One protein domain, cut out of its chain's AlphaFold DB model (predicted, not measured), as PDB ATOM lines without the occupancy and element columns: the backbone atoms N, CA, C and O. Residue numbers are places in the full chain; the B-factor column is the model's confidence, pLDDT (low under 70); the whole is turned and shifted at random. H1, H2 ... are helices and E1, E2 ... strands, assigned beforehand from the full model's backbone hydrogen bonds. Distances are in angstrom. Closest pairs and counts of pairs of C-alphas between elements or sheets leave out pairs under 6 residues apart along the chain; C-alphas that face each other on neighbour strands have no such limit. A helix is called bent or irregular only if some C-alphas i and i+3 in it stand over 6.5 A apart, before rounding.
ATOM      1  N   SER A  45     -26.705 -26.336 -32.604       88.56
ATOM      2  CA  SER A  45     -27.969 -27.075 -32.563       88.56
ATOM      3  C   SER A  45     -29.018 -26.432 -33.470       88.56
ATOM      4  O   SER A  45     -28.905 -25.266 -33.844       88.56
ATOM      5  N   LEU A  46     -30.096 -27.162 -33.767       91.88
ATOM      6  CA  LEU A  46     -31.232 -26.621 -34.526       91.88
ATOM      7  C   LEU A  46     -31.867 -25.389 -33.855       91.88
ATOM      8  O   LEU A  46     -32.412 -24.535 -34.542       91.88
ATOM      9  N   GLY A  47     -31.761 -25.277 -32.528       95.00
ATOM     10  CA  GLY A  47     -32.209 -24.113 -31.756       95.00
ATOM     11  C   GLY A  47     -31.194 -22.965 -31.680       95.00
ATOM     12  O   GLY A  47     -31.386 -22.049 -30.890       95.00
ATOM     13  N   GLY A  48     -30.085 -23.024 -32.424       93.94
ATOM     14  CA  GLY A  48     -29.079 -21.958 -32.485       93.94
ATOM     15  C   GLY A  48     -28.049 -21.950 -31.347       93.94
ATOM     16  O   GLY A  48     -27.174 -21.084 -31.320       93.94
ATOM     17  N   LYS A  49     -28.094 -22.911 -30.414       90.25
ATOM     18  CA  LYS A  49     -27.081 -23.016 -29.351       90.25
ATOM     19  C   LYS A  49     -25.767 -23.520 -29.948       90.25
ATOM     20  O   LYS A  49     -25.741 -24.576 -30.574       90.25
ATOM     21  N   ARG A  50     -24.683 -22.777 -29.721       89.31
ATOM     22  CA  ARG A  50     -23.324 -23.151 -30.133       89.31
ATOM     23  C   ARG A  50     -22.645 -24.018 -29.075       89.31
ATOM     24  O   ARG A  50     -22.790 -23.766 -27.879       89.31
ATOM     25  N   PHE A  51     -21.879 -24.994 -29.541       87.62
ATOM     26  CA  PHE A  51     -21.070 -25.926 -28.768       87.62
ATOM     27  C   PHE A  51     -19.680 -25.999 -29.389       87.62
ATOM     28  O   PHE A  51     -19.558 -26.077 -30.610       87.62
ATOM     29  N   LEU A  52     -18.648 -26.042 -28.556       87.44
ATOM     30  CA  LEU A  52     -17.292 -26.345 -28.996       87.44
ATOM     31  C   LEU A  52     -17.038 -27.842 -28.802       87.44
ATOM     32  O   LEU A  52     -17.055 -28.341 -27.679       87.44
ATOM     33  N   SER A  53     -16.802 -28.563 -29.891       87.62
ATOM     34  CA  SER A  53     -16.440 -29.977 -29.877       87.62
ATOM     35  C   SER A  53     -14.931 -30.125 -30.001       87.62
ATOM     36  O   SER A  53     -14.345 -29.768 -31.026       87.62
ATOM     37  N   VAL A  54     -14.297 -30.671 -28.962       84.56
ATOM     38  CA  VAL A  54     -12.858 -30.949 -28.941       84.56
ATOM     39  C   VAL A  54     -12.629 -32.451 -28.833       84.56
ATOM     40  O   VAL A  54     -13.182 -33.127 -27.967       84.56
ATOM     41  N   ALA A  55     -11.787 -32.993 -29.707       84.62
ATOM     42  CA  ALA A  55     -11.403 -34.397 -29.677       84.62
ATOM     43  C   ALA A  55      -9.919 -34.546 -29.980       84.62
ATOM     44  O   ALA A  55      -9.420 -33.932 -30.916       84.62
ATOM     45  N   LYS A  56      -9.220 -35.416 -29.250       79.88
ATOM     46  CA  LYS A  56      -7.843 -35.797 -29.570       79.88
ATOM     47  C   LYS A  56      -7.724 -37.285 -29.867       79.88
ATOM     48  O   LYS A  56      -8.582 -38.083 -29.497       79.88
ATOM     49  N   ARG A  57      -6.633 -37.660 -30.525       77.62
ATOM     50  CA  ARG A  57      -6.216 -39.057 -30.670       77.62
ATOM     51  C   ARG A  57      -5.368 -39.504 -29.485       77.62
ATOM     52  O   ARG A  57      -4.717 -38.691 -28.839       77.62
ATOM     53  N   ALA A  58      -5.300 -40.818 -29.275       74.06
ATOM     54  CA  ALA A  58      -4.470 -41.423 -28.232       74.06
ATOM     55  C   ALA A  58      -2.965 -41.109 -28.374       74.06
ATOM     56  O   ALA A  58      -2.246 -41.136 -27.389       74.06
ATOM     57  N   ASN A  59      -2.483 -40.791 -29.581       74.19
ATOM     58  CA  ASN A  59      -1.089 -40.402 -29.832       74.19
ATOM     59  C   ASN A  59      -0.826 -38.887 -29.692       74.19
ATOM     60  O   ASN A  59       0.232 -38.412 -30.105       74.19
ATOM     61  N   LEU A  60      -1.797 -38.119 -29.190       76.81
ATOM     62  CA  LEU A  60      -1.589 -36.749 -28.732       76.81
ATOM     63  C   LEU A  60      -1.519 -36.769 -27.203       76.81
ATOM     64  O   LEU A  60      -2.543 -36.759 -26.520       76.81
ATOM     65  N   GLU A  61      -0.311 -36.848 -26.667       80.62
ATOM     66  CA  GLU A  61      -0.034 -37.077 -25.243       80.62
ATOM     67  C   GLU A  61      -0.003 -35.757 -24.460       80.62
ATOM     68  O   GLU A  61       1.017 -35.357 -23.922       80.62
ATOM     69  N   VAL A  62      -1.139 -35.056 -24.445       81.31
ATOM     70  CA  VAL A  62      -1.331 -33.798 -23.701       81.31
ATOM     71  C   VAL A  62      -2.559 -33.877 -22.800       81.31
ATOM     72  O   VAL A  62      -3.519 -34.584 -23.133       81.31
ATOM     73  N   ASP A  63      -2.565 -33.128 -21.703       87.12
ATOM     74  CA  ASP A  63      -3.788 -32.871 -20.945       87.12
ATOM     75  C   ASP A  63      -4.690 -31.915 -21.742       87.12
ATOM     76  O   ASP A  63      -4.333 -30.767 -21.985       87.12
ATOM     77  N   ILE A  64      -5.868 -32.372 -22.182       86.31
ATOM     78  CA  ILE A  64      -6.772 -31.521 -22.976       86.31
ATOM     79  C   ILE A  64      -7.281 -30.327 -22.177       86.31
ATOM     80  O   ILE A  64      -7.578 -29.295 -22.773       86.31
ATOM     81  N   TYR A  65      -7.400 -30.470 -20.857       89.62
ATOM     82  CA  TYR A  65      -7.957 -29.433 -20.009       89.62
ATOM     83  C   TYR A  65      -6.970 -28.272 -19.943       89.62
ATOM     84  O   TYR A  65      -7.297 -27.185 -20.418       89.62
ATOM     85  N   SER A  66      -5.736 -28.527 -19.496       89.38
ATOM     86  CA  SER A  66      -4.737 -27.467 -19.352       89.38
ATOM     87  C   SER A  66      -4.058 -27.043 -20.654       89.38
ATOM     88  O   SER A  66      -3.697 -25.879 -20.797       89.38
ATOM     89  N   SER A  67      -3.914 -27.939 -21.638       86.50
ATOM     90  CA  SER A  67      -3.190 -27.624 -22.883       86.50
ATOM     91  C   SER A  67      -4.080 -27.099 -24.013       86.50
ATOM     92  O   SER A  67      -3.561 -26.576 -24.999       86.50
ATOM     93  N   ILE A  68      -5.405 -27.296 -23.944       88.56
ATOM     94  CA  ILE A  68      -6.325 -26.942 -25.039       88.56
ATOM     95  C   ILE A  68      -7.510 -26.120 -24.528       88.56
ATOM     96  O   ILE A  68      -7.730 -25.017 -25.028       88.56
ATOM     97  N   LEU A  69      -8.285 -26.635 -23.568       89.31
ATOM     98  CA  LEU A  69      -9.546 -26.010 -23.155       89.31
ATOM     99  C   LEU A  69      -9.331 -24.649 -22.496       89.31
ATOM    100  O   LEU A  69     -10.015 -23.704 -22.882       89.31
ATOM    101  N   THR A  70      -8.355 -24.508 -21.599       88.25
ATOM    102  CA  THR A  70      -7.979 -23.207 -21.007       88.25
ATOM    103  C   THR A  70      -7.674 -22.153 -22.074       88.25
ATOM    104  O   THR A  70      -8.103 -21.012 -21.955       88.25
ATOM    105  N   GLY A  71      -7.010 -22.515 -23.176       86.19
ATOM    106  CA  GLY A  71      -6.717 -21.595 -24.281       86.19
ATOM    107  C   GLY A  71      -7.950 -21.182 -25.096       86.19
ATOM    108  O   GLY A  71      -8.021 -20.049 -25.576       86.19
ATOM    109  N   GLN A  72      -8.928 -22.082 -25.245       88.31
ATOM    110  CA  GLN A  72     -10.189 -21.802 -25.949       88.31
ATOM    111  C   GLN A  72     -11.154 -20.986 -25.084       88.31
ATOM    112  O   GLN A  72     -11.777 -20.040 -25.561       88.31
ATOM    113  N   ILE A  73     -11.261 -21.347 -23.806       92.31
ATOM    114  CA  ILE A  73     -12.187 -20.746 -22.844       92.31
ATOM    115  C   ILE A  73     -11.603 -19.449 -22.286       92.31
ATOM    116  O   ILE A  73     -12.355 -18.502 -22.058       92.31
ATOM    117  N   LYS A  74     -10.273 -19.357 -22.163       94.38
ATOM    118  CA  LYS A  74      -9.518 -18.256 -21.548       94.38
ATOM    119  C   LYS A  74      -9.946 -18.010 -20.101       94.38
ATOM    120  O   LYS A  74     -10.384 -16.903 -19.787       94.38
ATOM    121  N   ASP A  75      -9.938 -19.071 -19.307       94.75
ATOM    122  CA  ASP A  75     -10.373 -19.094 -17.911       94.75
ATOM    123  C   ASP A  75      -9.745 -20.294 -17.190       94.75
ATOM    124  O   ASP A  75      -9.352 -21.274 -17.840       94.75
ATOM    125  N   ASP A  76      -9.701 -20.206 -15.868       96.62
ATOM    126  CA  ASP A  76      -9.332 -21.291 -14.969       96.62
ATOM    127  C   ASP A  76     -10.404 -22.383 -15.003       96.62
ATOM    128  O   ASP A  76     -11.596 -22.103 -15.163       96.62
ATOM    129  N   LEU A  77      -9.983 -23.642 -14.868       95.94
ATOM    130  CA  LEU A  77     -10.871 -24.799 -14.929       95.94
ATOM    131  C   LEU A  77     -10.815 -25.632 -13.651       95.94
ATOM    132  O   LEU A  77      -9.751 -26.053 -13.202       95.94
ATOM    133  N   VAL A  78     -11.993 -25.983 -13.148       96.19
ATOM    134  CA  VAL A  78     -12.164 -27.015 -12.123       96.19
ATOM    135  C   VAL A  78     -12.680 -28.278 -12.802       96.19
ATOM    136  O   VAL A  78     -13.698 -28.234 -13.497       96.19
ATOM    137  N   VAL A  79     -11.974 -29.399 -12.639       94.88
ATOM    138  CA  VAL A  79     -12.207 -30.624 -13.415       94.88
ATOM    139  C   VAL A  79     -12.614 -31.787 -12.521       94.88
ATOM    140  O   VAL A  79     -11.868 -32.214 -11.645       94.88
ATOM    141  N   GLN A  80     -13.777 -32.362 -12.810       91.25
ATOM    142  CA  GLN A  80     -14.198 -33.659 -12.301       91.25
ATOM    143  C   GLN A  80     -13.812 -34.741 -13.305       91.25
ATOM    144  O   GLN A  80     -14.173 -34.666 -14.483       91.25
ATOM    145  N   SER A  81     -13.119 -35.781 -12.849       88.25
ATOM    146  CA  SER A  81     -12.917 -36.987 -13.648       88.25
ATOM    147  C   SER A  81     -12.641 -38.208 -12.780       88.25
ATOM    148  O   SER A  81     -12.316 -38.075 -11.606       88.25
ATOM    149  N   TRP A  82     -12.718 -39.407 -13.365       82.81
ATOM    150  CA  TRP A  82     -12.349 -40.630 -12.655       82.81
ATOM    151  C   TRP A  82     -10.835 -40.677 -12.437       82.81
ATOM    152  O   TRP A  82     -10.079 -40.772 -13.407       82.81
ATOM    153  N   ARG A  83     -10.400 -40.641 -11.171       78.69
ATOM    154  CA  ARG A  83      -8.975 -40.593 -10.780       78.69
ATOM    155  C   ARG A  83      -8.416 -41.929 -10.272       78.69
ATOM    156  O   ARG A  83      -7.278 -41.974  -9.807       78.69
ATOM    157  N   ASN A  84      -9.191 -43.010 -10.386       77.25
ATOM    158  CA  ASN A  84      -8.792 -44.389 -10.055       77.25
ATOM    159  C   ASN A  84      -8.706 -45.276 -11.314       77.25
ATOM    160  O   ASN A  84      -9.028 -46.463 -11.289       77.25
ATOM    161  N   GLY A  85      -8.411 -44.683 -12.470       69.75
ATOM    162  CA  GLY A  85      -8.197 -45.422 -13.713       69.75
ATOM    163  C   GLY A  85      -6.798 -46.033 -13.797       69.75
ATOM    164  O   GLY A  85      -6.014 -45.973 -12.855       69.75
ATOM    165  N   ALA A  86      -6.475 -46.608 -14.953       59.53
ATOM    166  CA  ALA A  86      -5.121 -47.076 -15.231       59.53
ATOM    167  C   ALA A  86      -4.169 -45.877 -15.393       59.53
ATOM    168  O   ALA A  86      -4.414 -45.004 -16.231       59.53
ATOM    169  N   GLY A  87      -3.089 -45.869 -14.611       71.50
ATOM    170  CA  GLY A  87      -2.027 -44.869 -14.646       71.50
ATOM    171  C   GLY A  87      -2.030 -43.859 -13.501       71.50
ATOM    172  O   GLY A  87      -2.891 -43.893 -12.625       71.50
ATOM    173  N   ASP A  88      -1.053 -42.952 -13.510       79.38
ATOM    174  CA  ASP A  88      -0.915 -41.946 -12.455       79.38
ATOM    175  C   ASP A  88      -1.923 -40.806 -12.616       79.38
ATOM    176  O   ASP A  88      -2.288 -40.400 -13.725       79.38
ATOM    177  N   ARG A  89      -2.364 -40.244 -11.489       85.69
ATOM    178  CA  ARG A  89      -3.184 -39.028 -11.477       85.69
ATOM    179  C   ARG A  89      -2.340 -37.861 -11.984       85.69
ATOM    180  O   ARG A  89      -1.224 -37.662 -11.507       85.69
ATOM    181  N   LEU A  90      -2.868 -37.074 -12.922       87.19
ATOM    182  CA  LEU A  90      -2.211 -35.815 -13.267       87.19
ATOM    183  C   LEU A  90      -2.310 -34.855 -12.069       87.19
ATOM    184  O   LEU A  90      -3.366 -34.808 -11.429       87.19
ATOM    185  N   PRO A  91      -1.240 -34.109 -11.741       89.19
ATOM    186  CA  PRO A  91      -1.314 -33.071 -10.726       89.19
ATOM    187  C   PRO A  91      -2.139 -31.874 -11.226       89.19
ATOM    188  O   PRO A  91      -2.414 -31.723 -12.423       89.19
ATOM    189  N   ASN A  92      -2.502 -30.990 -10.296       90.62
ATOM    190  CA  ASN A  92      -3.025 -29.671 -10.641       90.62
ATOM    191  C   ASN A  92      -1.999 -28.914 -11.503       90.62
ATOM    192  O   ASN A  92      -0.792 -29.007 -11.268       90.62
ATOM    193  N   ASP A  93      -2.483 -28.165 -12.491       89.62
ATOM    194  CA  ASP A  93      -1.648 -27.309 -13.335       89.62
ATOM    195  C   ASP A  93      -1.772 -25.859 -12.862       89.62
ATOM    196  O   ASP A  93      -2.788 -25.209 -13.095       89.62
ATOM    197  N   CYS A  94      -0.743 -25.369 -12.168       87.12
ATOM    198  CA  CYS A  94      -0.696 -24.010 -11.616       87.12
ATOM    199  C   CYS A  94       0.364 -23.124 -12.289       87.12
ATOM    200  O   CYS A  94       0.571 -21.993 -11.863       87.12
ATOM    201  N   ASN A  95       1.071 -23.644 -13.298       78.31
ATOM    202  CA  ASN A  95       2.241 -22.981 -13.887       78.31
ATOM    203  C   ASN A  95       1.963 -22.401 -15.282       78.31
ATOM    204  O   ASN A  95       2.874 -21.876 -15.924       78.31
ATOM    205  N   SER A  96       0.730 -22.522 -15.771       80.44
ATOM    206  CA  SER A  96       0.304 -21.967 -17.055       80.44
ATOM    207  C   SER A  96      -0.474 -20.654 -16.876       80.44
ATOM    208  O   SER A  96      -0.671 -20.187 -15.757       80.44
ATOM    209  N   ASN A  97      -0.915 -20.039 -17.979       88.06
ATOM    210  CA  ASN A  97      -1.700 -18.796 -17.933       88.06
ATOM    211  C   ASN A  97      -3.049 -18.937 -17.209       88.06
ATOM    212  O   ASN A  97      -3.600 -17.920 -16.801       88.06
ATOM    213  N   TYR A  98      -3.583 -20.156 -17.105       93.44
ATOM    214  CA  TYR A  98      -4.831 -20.456 -16.407       93.44
ATOM    215  C   TYR A  98      -4.651 -21.717 -15.567       93.44
ATOM    216  O   TYR A  98      -3.997 -22.670 -16.003       93.44
ATOM    217  N   THR A  99      -5.229 -21.742 -14.375       94.31
ATOM    218  CA  THR A  99      -5.116 -22.898 -13.489       94.31
ATOM    219  C   THR A  99      -6.061 -24.021 -13.906       94.31
ATOM    220  O   THR A  99      -7.159 -23.792 -14.417       94.31
ATOM    221  N   VAL A 100      -5.625 -25.265 -13.704       94.88
ATOM    222  CA  VAL A 100      -6.493 -26.441 -13.798       94.88
ATOM    223  C   VAL A 100      -6.377 -27.250 -12.522       94.88
ATOM    224  O   VAL A 100      -5.340 -27.864 -12.258       94.88
ATOM    225  N   THR A 101      -7.454 -27.268 -11.746       95.25
ATOM    226  CA  THR A 101      -7.527 -27.985 -10.470       95.25
ATOM    227  C   THR A 101      -8.534 -29.119 -10.537       95.25
ATOM    228  O   THR A 101      -9.623 -28.957 -11.089       95.25
ATOM    229  N   ASP A 102      -8.193 -30.257  -9.950       93.00
ATOM    230  CA  ASP A 102      -9.114 -31.384  -9.845       93.00
ATOM    231  C   ASP A 102     -10.099 -31.195  -8.678       93.00
ATOM    232  O   ASP A 102      -9.751 -30.658  -7.627       93.00
ATOM    233  N   VAL A 103     -11.337 -31.644  -8.872       91.69
ATOM    234  CA  VAL A 103     -12.340 -31.773  -7.808       91.69
ATOM    235  C   VAL A 103     -11.971 -32.961  -6.917       91.69
ATOM    236  O   VAL A 103     -11.531 -33.989  -7.430       91.69
ATOM    237  N   ASP A 104     -12.192 -32.838  -5.605       87.75
ATOM    238  CA  ASP A 104     -12.066 -33.952  -4.648       87.75
ATOM    239  C   ASP A 104     -13.435 -34.529  -4.245       87.75
ATOM    240  O   ASP A 104     -13.610 -35.739  -4.111       87.75
ATOM    241  N   SER A 105     -14.450 -33.675  -4.107       89.06
ATOM    242  CA  SER A 105     -15.818 -34.102  -3.812       89.06
ATOM    243  C   SER A 105     -16.840 -33.193  -4.478       89.06
ATOM    244  O   SER A 105     -16.614 -31.996  -4.675       89.06
ATOM    245  N   VAL A 106     -17.988 -33.768  -4.817       89.06
ATOM    246  CA  VAL A 106     -19.121 -33.048  -5.392       89.06
ATOM    247  C   VAL A 106     -20.225 -32.989  -4.352       89.06
ATOM    248  O   VAL A 106     -20.614 -34.014  -3.797       89.06
ATOM    249  N   LYS A 107     -20.761 -31.790  -4.112       91.19
ATOM    250  CA  LYS A 107     -21.922 -31.567  -3.245       91.19
ATOM    251  C   LYS A 107     -23.081 -30.994  -4.055       91.19
ATOM    252  O   LYS A 107     -23.011 -29.872  -4.550       91.19
ATOM    253  N   LEU A 108     -24.166 -31.753  -4.148       88.88
ATOM    254  CA  LEU A 108     -25.419 -31.362  -4.781       88.88
ATOM    255  C   LEU A 108     -26.435 -30.993  -3.699       88.88
ATOM    256  O   LEU A 108     -26.917 -31.858  -2.971       88.88
ATOM    257  N   ASN A 109     -26.771 -29.709  -3.585       92.12
ATOM    258  CA  ASN A 109     -27.825 -29.259  -2.675       92.12
ATOM    259  C   ASN A 109     -29.195 -29.506  -3.321       92.12
ATOM    260  O   ASN A 109     -29.451 -29.033  -4.426       92.12
ATOM    261  N   LEU A 110     -30.066 -30.246  -2.634       88.12
ATOM    262  CA  LEU A 110     -31.435 -30.522  -3.082       88.12
ATOM    263  C   LEU A 110     -32.411 -29.455  -2.570       88.12
ATOM    264  O   LEU A 110     -33.352 -29.090  -3.269       88.12
ATOM    265  N   ASP A 111     -32.176 -28.954  -1.355       90.44
ATOM    266  CA  ASP A 111     -32.840 -27.789  -0.767       90.44
ATOM    267  C   ASP A 111     -31.943 -27.144   0.309       90.44
ATOM    268  O   ASP A 111     -30.759 -27.465   0.411       90.44
ATOM    269  N   GLN A 112     -32.490 -26.220   1.106       86.81
ATOM    270  CA  GLN A 112     -31.756 -25.493   2.152       86.81
ATOM    271  C   GLN A 112     -31.161 -26.398   3.249       86.81
ATOM    272  O   GLN A 112     -30.256 -25.973   3.960       86.81
ATOM    273  N   SER A 113     -31.659 -27.628   3.397       85.81
ATOM    274  CA  SER A 113     -31.309 -28.553   4.481       85.81
ATOM    275  C   SER A 113     -30.759 -29.898   4.002       85.81
ATOM    276  O   SER A 113     -30.046 -30.570   4.748       85.81
ATOM    277  N   ARG A 114     -31.063 -30.301   2.764       92.00
ATOM    278  CA  ARG A 114     -30.677 -31.598   2.200       92.00
ATOM    279  C   ARG A 114     -29.644 -31.441   1.100       92.00
ATOM    280  O   ARG A 114     -29.807 -30.646   0.174       92.00
ATOM    281  N   PHE A 115     -28.621 -32.281   1.158       92.75
ATOM    282  CA  PHE A 115     -27.607 -32.392   0.122       92.75
ATOM    283  C   PHE A 115     -27.217 -33.852  -0.101       92.75
ATOM    284  O   PHE A 115     -27.367 -34.691   0.787       92.75
ATOM    285  N   ILE A 116     -26.694 -34.129  -1.288       89.31
ATOM    286  CA  ILE A 116     -25.970 -35.352  -1.619       89.31
ATOM    287  C   ILE A 116     -24.516 -34.941  -1.800       89.31
ATOM    288  O   ILE A 116     -24.238 -33.987  -2.525       89.31
ATOM    289  N   ALA A 117     -23.598 -35.621  -1.127       89.81
ATOM    290  CA  ALA A 117     -22.171 -35.438  -1.338       89.81
ATOM    291  C   ALA A 117     -21.536 -36.787  -1.659       89.81
ATOM    292  O   ALA A 117     -21.894 -37.783  -1.035       89.81
ATOM    293  N   PHE A 118     -20.624 -36.798  -2.624       86.19
ATOM    294  CA  PHE A 118     -19.861 -37.982  -3.003       86.19
ATOM    295  C   PHE A 118     -18.435 -37.590  -3.385       86.19
ATOM    296  O   PHE A 118     -18.189 -36.484  -3.880       86.19
ATOM    297  N   ASP A 119     -17.495 -38.495  -3.126       84.88
ATOM    298  CA  ASP A 119     -16.111 -38.355  -3.573       84.88
ATOM    299  C   ASP A 119     -16.025 -38.620  -5.081       84.88
ATOM    300  O   ASP A 119     -16.789 -39.406  -5.650       84.88
ATOM    301  N   THR A 120     -15.057 -38.001  -5.745       77.50
ATOM    302  CA  THR A 120     -14.730 -38.324  -7.138       77.50
ATOM    303  C   THR A 120     -14.446 -39.803  -7.396       77.50
ATOM    304  O   THR A 120     -14.652 -40.276  -8.512       77.50
ATOM    305  N   THR A 121     -14.021 -40.562  -6.385       75.31
ATOM    306  CA  THR A 121     -13.811 -42.010  -6.483       75.31
ATOM    307  C   THR A 121     -15.093 -42.834  -6.532       75.31
ATOM    308  O   THR A 121     -15.016 -44.049  -6.691       75.31
ATOM    309  N   GLU A 122     -16.262 -42.214  -6.395       78.56
ATOM    310  CA  GLU A 122     -17.567 -42.877  -6.514       78.56
ATOM    311  C   GLU A 122     -18.267 -42.542  -7.841       78.56
ATOM    312  O   GLU A 122     -19.282 -43.145  -8.187       78.56
ATOM    313  N   ASP A 123     -17.713 -41.602  -8.612       74.44
ATOM    314  CA  ASP A 123     -18.337 -41.053  -9.806       74.44
ATOM    315  C   ASP A 123     -17.440 -41.176 -11.043       74.44
ATOM    316  O   ASP A 123     -16.326 -40.663 -11.119       74.44
ATOM    317  N   HIS A 124     -17.964 -41.840 -12.071       79.56
ATOM    318  CA  HIS A 124     -17.274 -42.020 -13.346       79.56
ATOM    319  C   HIS A 124     -17.527 -40.860 -14.327       79.56
ATOM    320  O   HIS A 124     -17.063 -40.929 -15.477       79.56
ATOM    321  N   SER A 125     -18.260 -39.816 -13.925       82.75
ATOM    322  CA  SER A 125     -18.502 -38.640 -14.757       82.75
ATOM    323  C   SER A 125     -17.218 -37.857 -15.029       82.75
ATOM    324  O   SER A 125     -16.209 -37.974 -14.329       82.75
ATOM    325  N   LYS A 126     -17.227 -37.115 -16.139       89.44
ATOM    326  CA  LYS A 126     -16.088 -36.311 -16.584       89.44
ATOM    327  C   LYS A 126     -16.611 -34.987 -17.100       89.44
ATOM    328  O   LYS A 126     -17.267 -34.928 -18.145       89.44
ATOM    329  N   TRP A 127     -16.325 -33.930 -16.364       92.19
ATOM    330  CA  TRP A 127     -16.750 -32.584 -16.706       92.19
ATOM    331  C   TRP A 127     -15.756 -31.553 -16.189       92.19
ATOM    332  O   TRP A 127     -14.914 -31.847 -15.349       92.19
ATOM    333  N   ALA A 128     -15.833 -30.343 -16.727       94.00
ATOM    334  CA  ALA A 128     -15.098 -29.201 -16.214       94.00
ATOM    335  C   ALA A 128     -15.993 -27.969 -16.195       94.00
ATOM    336  O   ALA A 128     -16.833 -27.797 -17.081       94.00
ATOM    337  N   ILE A 129     -15.801 -27.117 -15.200       96.19
ATOM    338  CA  ILE A 129     -16.399 -25.785 -15.147       96.19
ATOM    339  C   ILE A 129     -15.302 -24.748 -15.269       96.19
ATOM    340  O   ILE A 129     -14.209 -24.931 -14.736       96.19
ATOM    341  N   ALA A 130     -15.612 -23.674 -15.980       96.25
ATOM    342  CA  ALA A 130     -14.816 -22.467 -15.916       96.25
ATOM    343  C   ALA A 130     -15.147 -21.705 -14.624       96.25
ATOM    344  O   ALA A 130     -16.299 -21.732 -14.181       96.25
ATOM    345  N   VAL A 131     -14.139 -21.103 -13.998       95.31
ATOM    346  CA  VAL A 131     -14.294 -20.445 -12.692       95.31
ATOM    347  C   VAL A 131     -15.085 -19.146 -12.829       95.31
ATOM    348  O   VAL A 131     -16.058 -18.950 -12.099       95.31
ATOM    349  N   ASP A 132     -14.726 -18.298 -13.792       96.06
ATOM    350  CA  ASP A 132     -15.336 -16.976 -13.960       96.06
ATOM    351  C   ASP A 132     -16.428 -16.954 -15.041       96.06
ATOM    352  O   ASP A 132     -17.383 -16.171 -14.987       96.06
ATOM    353  N   LYS A 133     -16.305 -17.800 -16.065       92.88
ATOM    354  CA  LYS A 133     -17.204 -17.827 -17.223       92.88
ATOM    355  C   LYS A 133     -18.306 -18.865 -17.044       92.88
ATOM    356  O   LYS A 133     -18.063 -19.950 -16.527       92.88
ATOM    357  N   PRO A 134     -19.506 -18.625 -17.607       94.19
ATOM    358  CA  PRO A 134     -20.611 -19.585 -17.581       94.19
ATOM    359  C   PRO A 134     -20.394 -20.712 -18.607       94.19
ATOM    360  O   PRO A 134     -21.212 -20.933 -19.504       94.19
ATOM    361  N   THR A 135     -19.256 -21.401 -18.513       91.94
ATOM    362  CA  THR A 135     -18.844 -22.468 -19.424       91.94
ATOM    363  C   THR A 135     -18.783 -23.783 -18.670       91.94
ATOM    364  O   THR A 135     -18.064 -23.925 -17.686       91.94
ATOM    365  N   PHE A 136     -19.527 -24.758 -19.179       93.50
ATOM    366  CA  PHE A 136     -19.506 -26.134 -18.714       93.50
ATOM    367  C   PHE A 136     -19.048 -27.035 -19.855       93.50
ATOM    368  O   PHE A 136     -19.569 -26.965 -20.973       93.50
ATOM    369  N   CYS A 137     -18.082 -27.895 -19.568       90.00
ATOM    370  CA  CYS A 137     -17.594 -28.921 -20.467       90.00
ATOM    371  C   CYS A 137     -18.034 -30.282 -19.944       90.00
ATOM    372  O   CYS A 137     -17.785 -30.606 -18.791       90.00
ATOM    373  N   LEU A 138     -18.610 -31.110 -20.810       89.38
ATOM    374  CA  LEU A 138     -18.842 -32.529 -20.549       89.38
ATOM    375  C   LEU A 138     -18.038 -33.357 -21.542       89.38
ATOM    376  O   LEU A 138     -17.889 -32.973 -22.705       89.38
ATOM    377  N   GLY A 139     -17.503 -34.483 -21.091       85.06
ATOM    378  CA  GLY A 139     -16.626 -35.288 -21.923       85.06
ATOM    379  C   GLY A 139     -16.494 -36.725 -21.460       85.06
ATOM    380  O   GLY A 139     -17.247 -37.221 -20.628       85.06
TER     381      GLY A 139
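Overview. This is residues 45 to 139 of the 269 residues of an uncharacterized protein of Ixodes scapularis (UniProt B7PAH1). A small four-stranded sheet, E3 E2 E6 E7, has one short helix, H1, over one face, and a two-stranded hairpin, E4 and E5, makes an arm away from it. A lone strand, E1, runs past the sheet's edge strand E7, and residues 45 to 50 and 57 to 62, before and after most of E1, stick out. The printed part has 95 residues, with one named helix and seven named strands in the order E1 H1 E2 E3 E4 E5 E6 E7; the four-stranded sheet is mixed, the hairpin antiparallel. The class is mixed, helices and strands, with under half of the residues in named elements. The whole is only just compact, close to loose, with a radius of gyration of the C-alphas of 14.9 A, and spans 44 by 40 by 25 A.

Arrangement. E1, residues 50 to 56, pairs with no named strand. H1, residues 64 to 73, follows; the closest C-alphas of the two, Lys 56 and Ile 64, are 7.9 A apart. E2, residues 77 to 80, and E3, residues 100 to 102, are parallel neighbours at 25 degrees, with N 79 and O 101 at 2.9 A. E4, residues 105 to 109, and E5, residues 115 to 119, form a hairpin, with N 108 and O 116 at 2.8 A; both are apart from H1 and E2. E6, residues 127 to 130, is antiparallel to E2 at 160 degrees, with N 80 and O 127 at 2.8 A. E7, residues 136 to 138, forms a hairpin with E6, with N 137 and O 128 at 2.8 A; E1 and E7 are near each other. H1 is on the sheet E3 E2 E6 E7 in two layers, a helix on one face of a sheet, at a height of 9.1 A over E2 and E6; it runs slantwise to the strands, at 41 degrees to E2 on the local plane. The C-alphas of Ser 66 and Val 100, the closest of H1 and E3, are 5.9 A apart. In H1, 4 of 6 O i to N i+4 pairs are within hydrogen-bond range.

Along the chain. E1 begins at C-alpha 50, (-23.324, -23.151, -30.133), and is 20.0 A long. H1 measures 12.1 A and is only just irregular, C-alphas 67 and 70 being 6.8 A apart. E2 measures 9.8 A, E3 6.9 A, E4 13.0 A, E5 13.5 A and E6 10.3 A. E7 measures 6.7 A and ends at C-alpha 138, (-18.842, -32.529, -20.549).

Size, cuts and confidence. The C-alphas farthest apart, Asn 59 and Ser 113, are 47.2 A apart. The printed part has no cut. The link from E2 to E3, residues 81 to 99, is long, and E3 runs on into E4 at 81 degrees across a break of 2 residues. The mean pLDDT of the printed part is 87.3, and residues 85 to 86 are under 70.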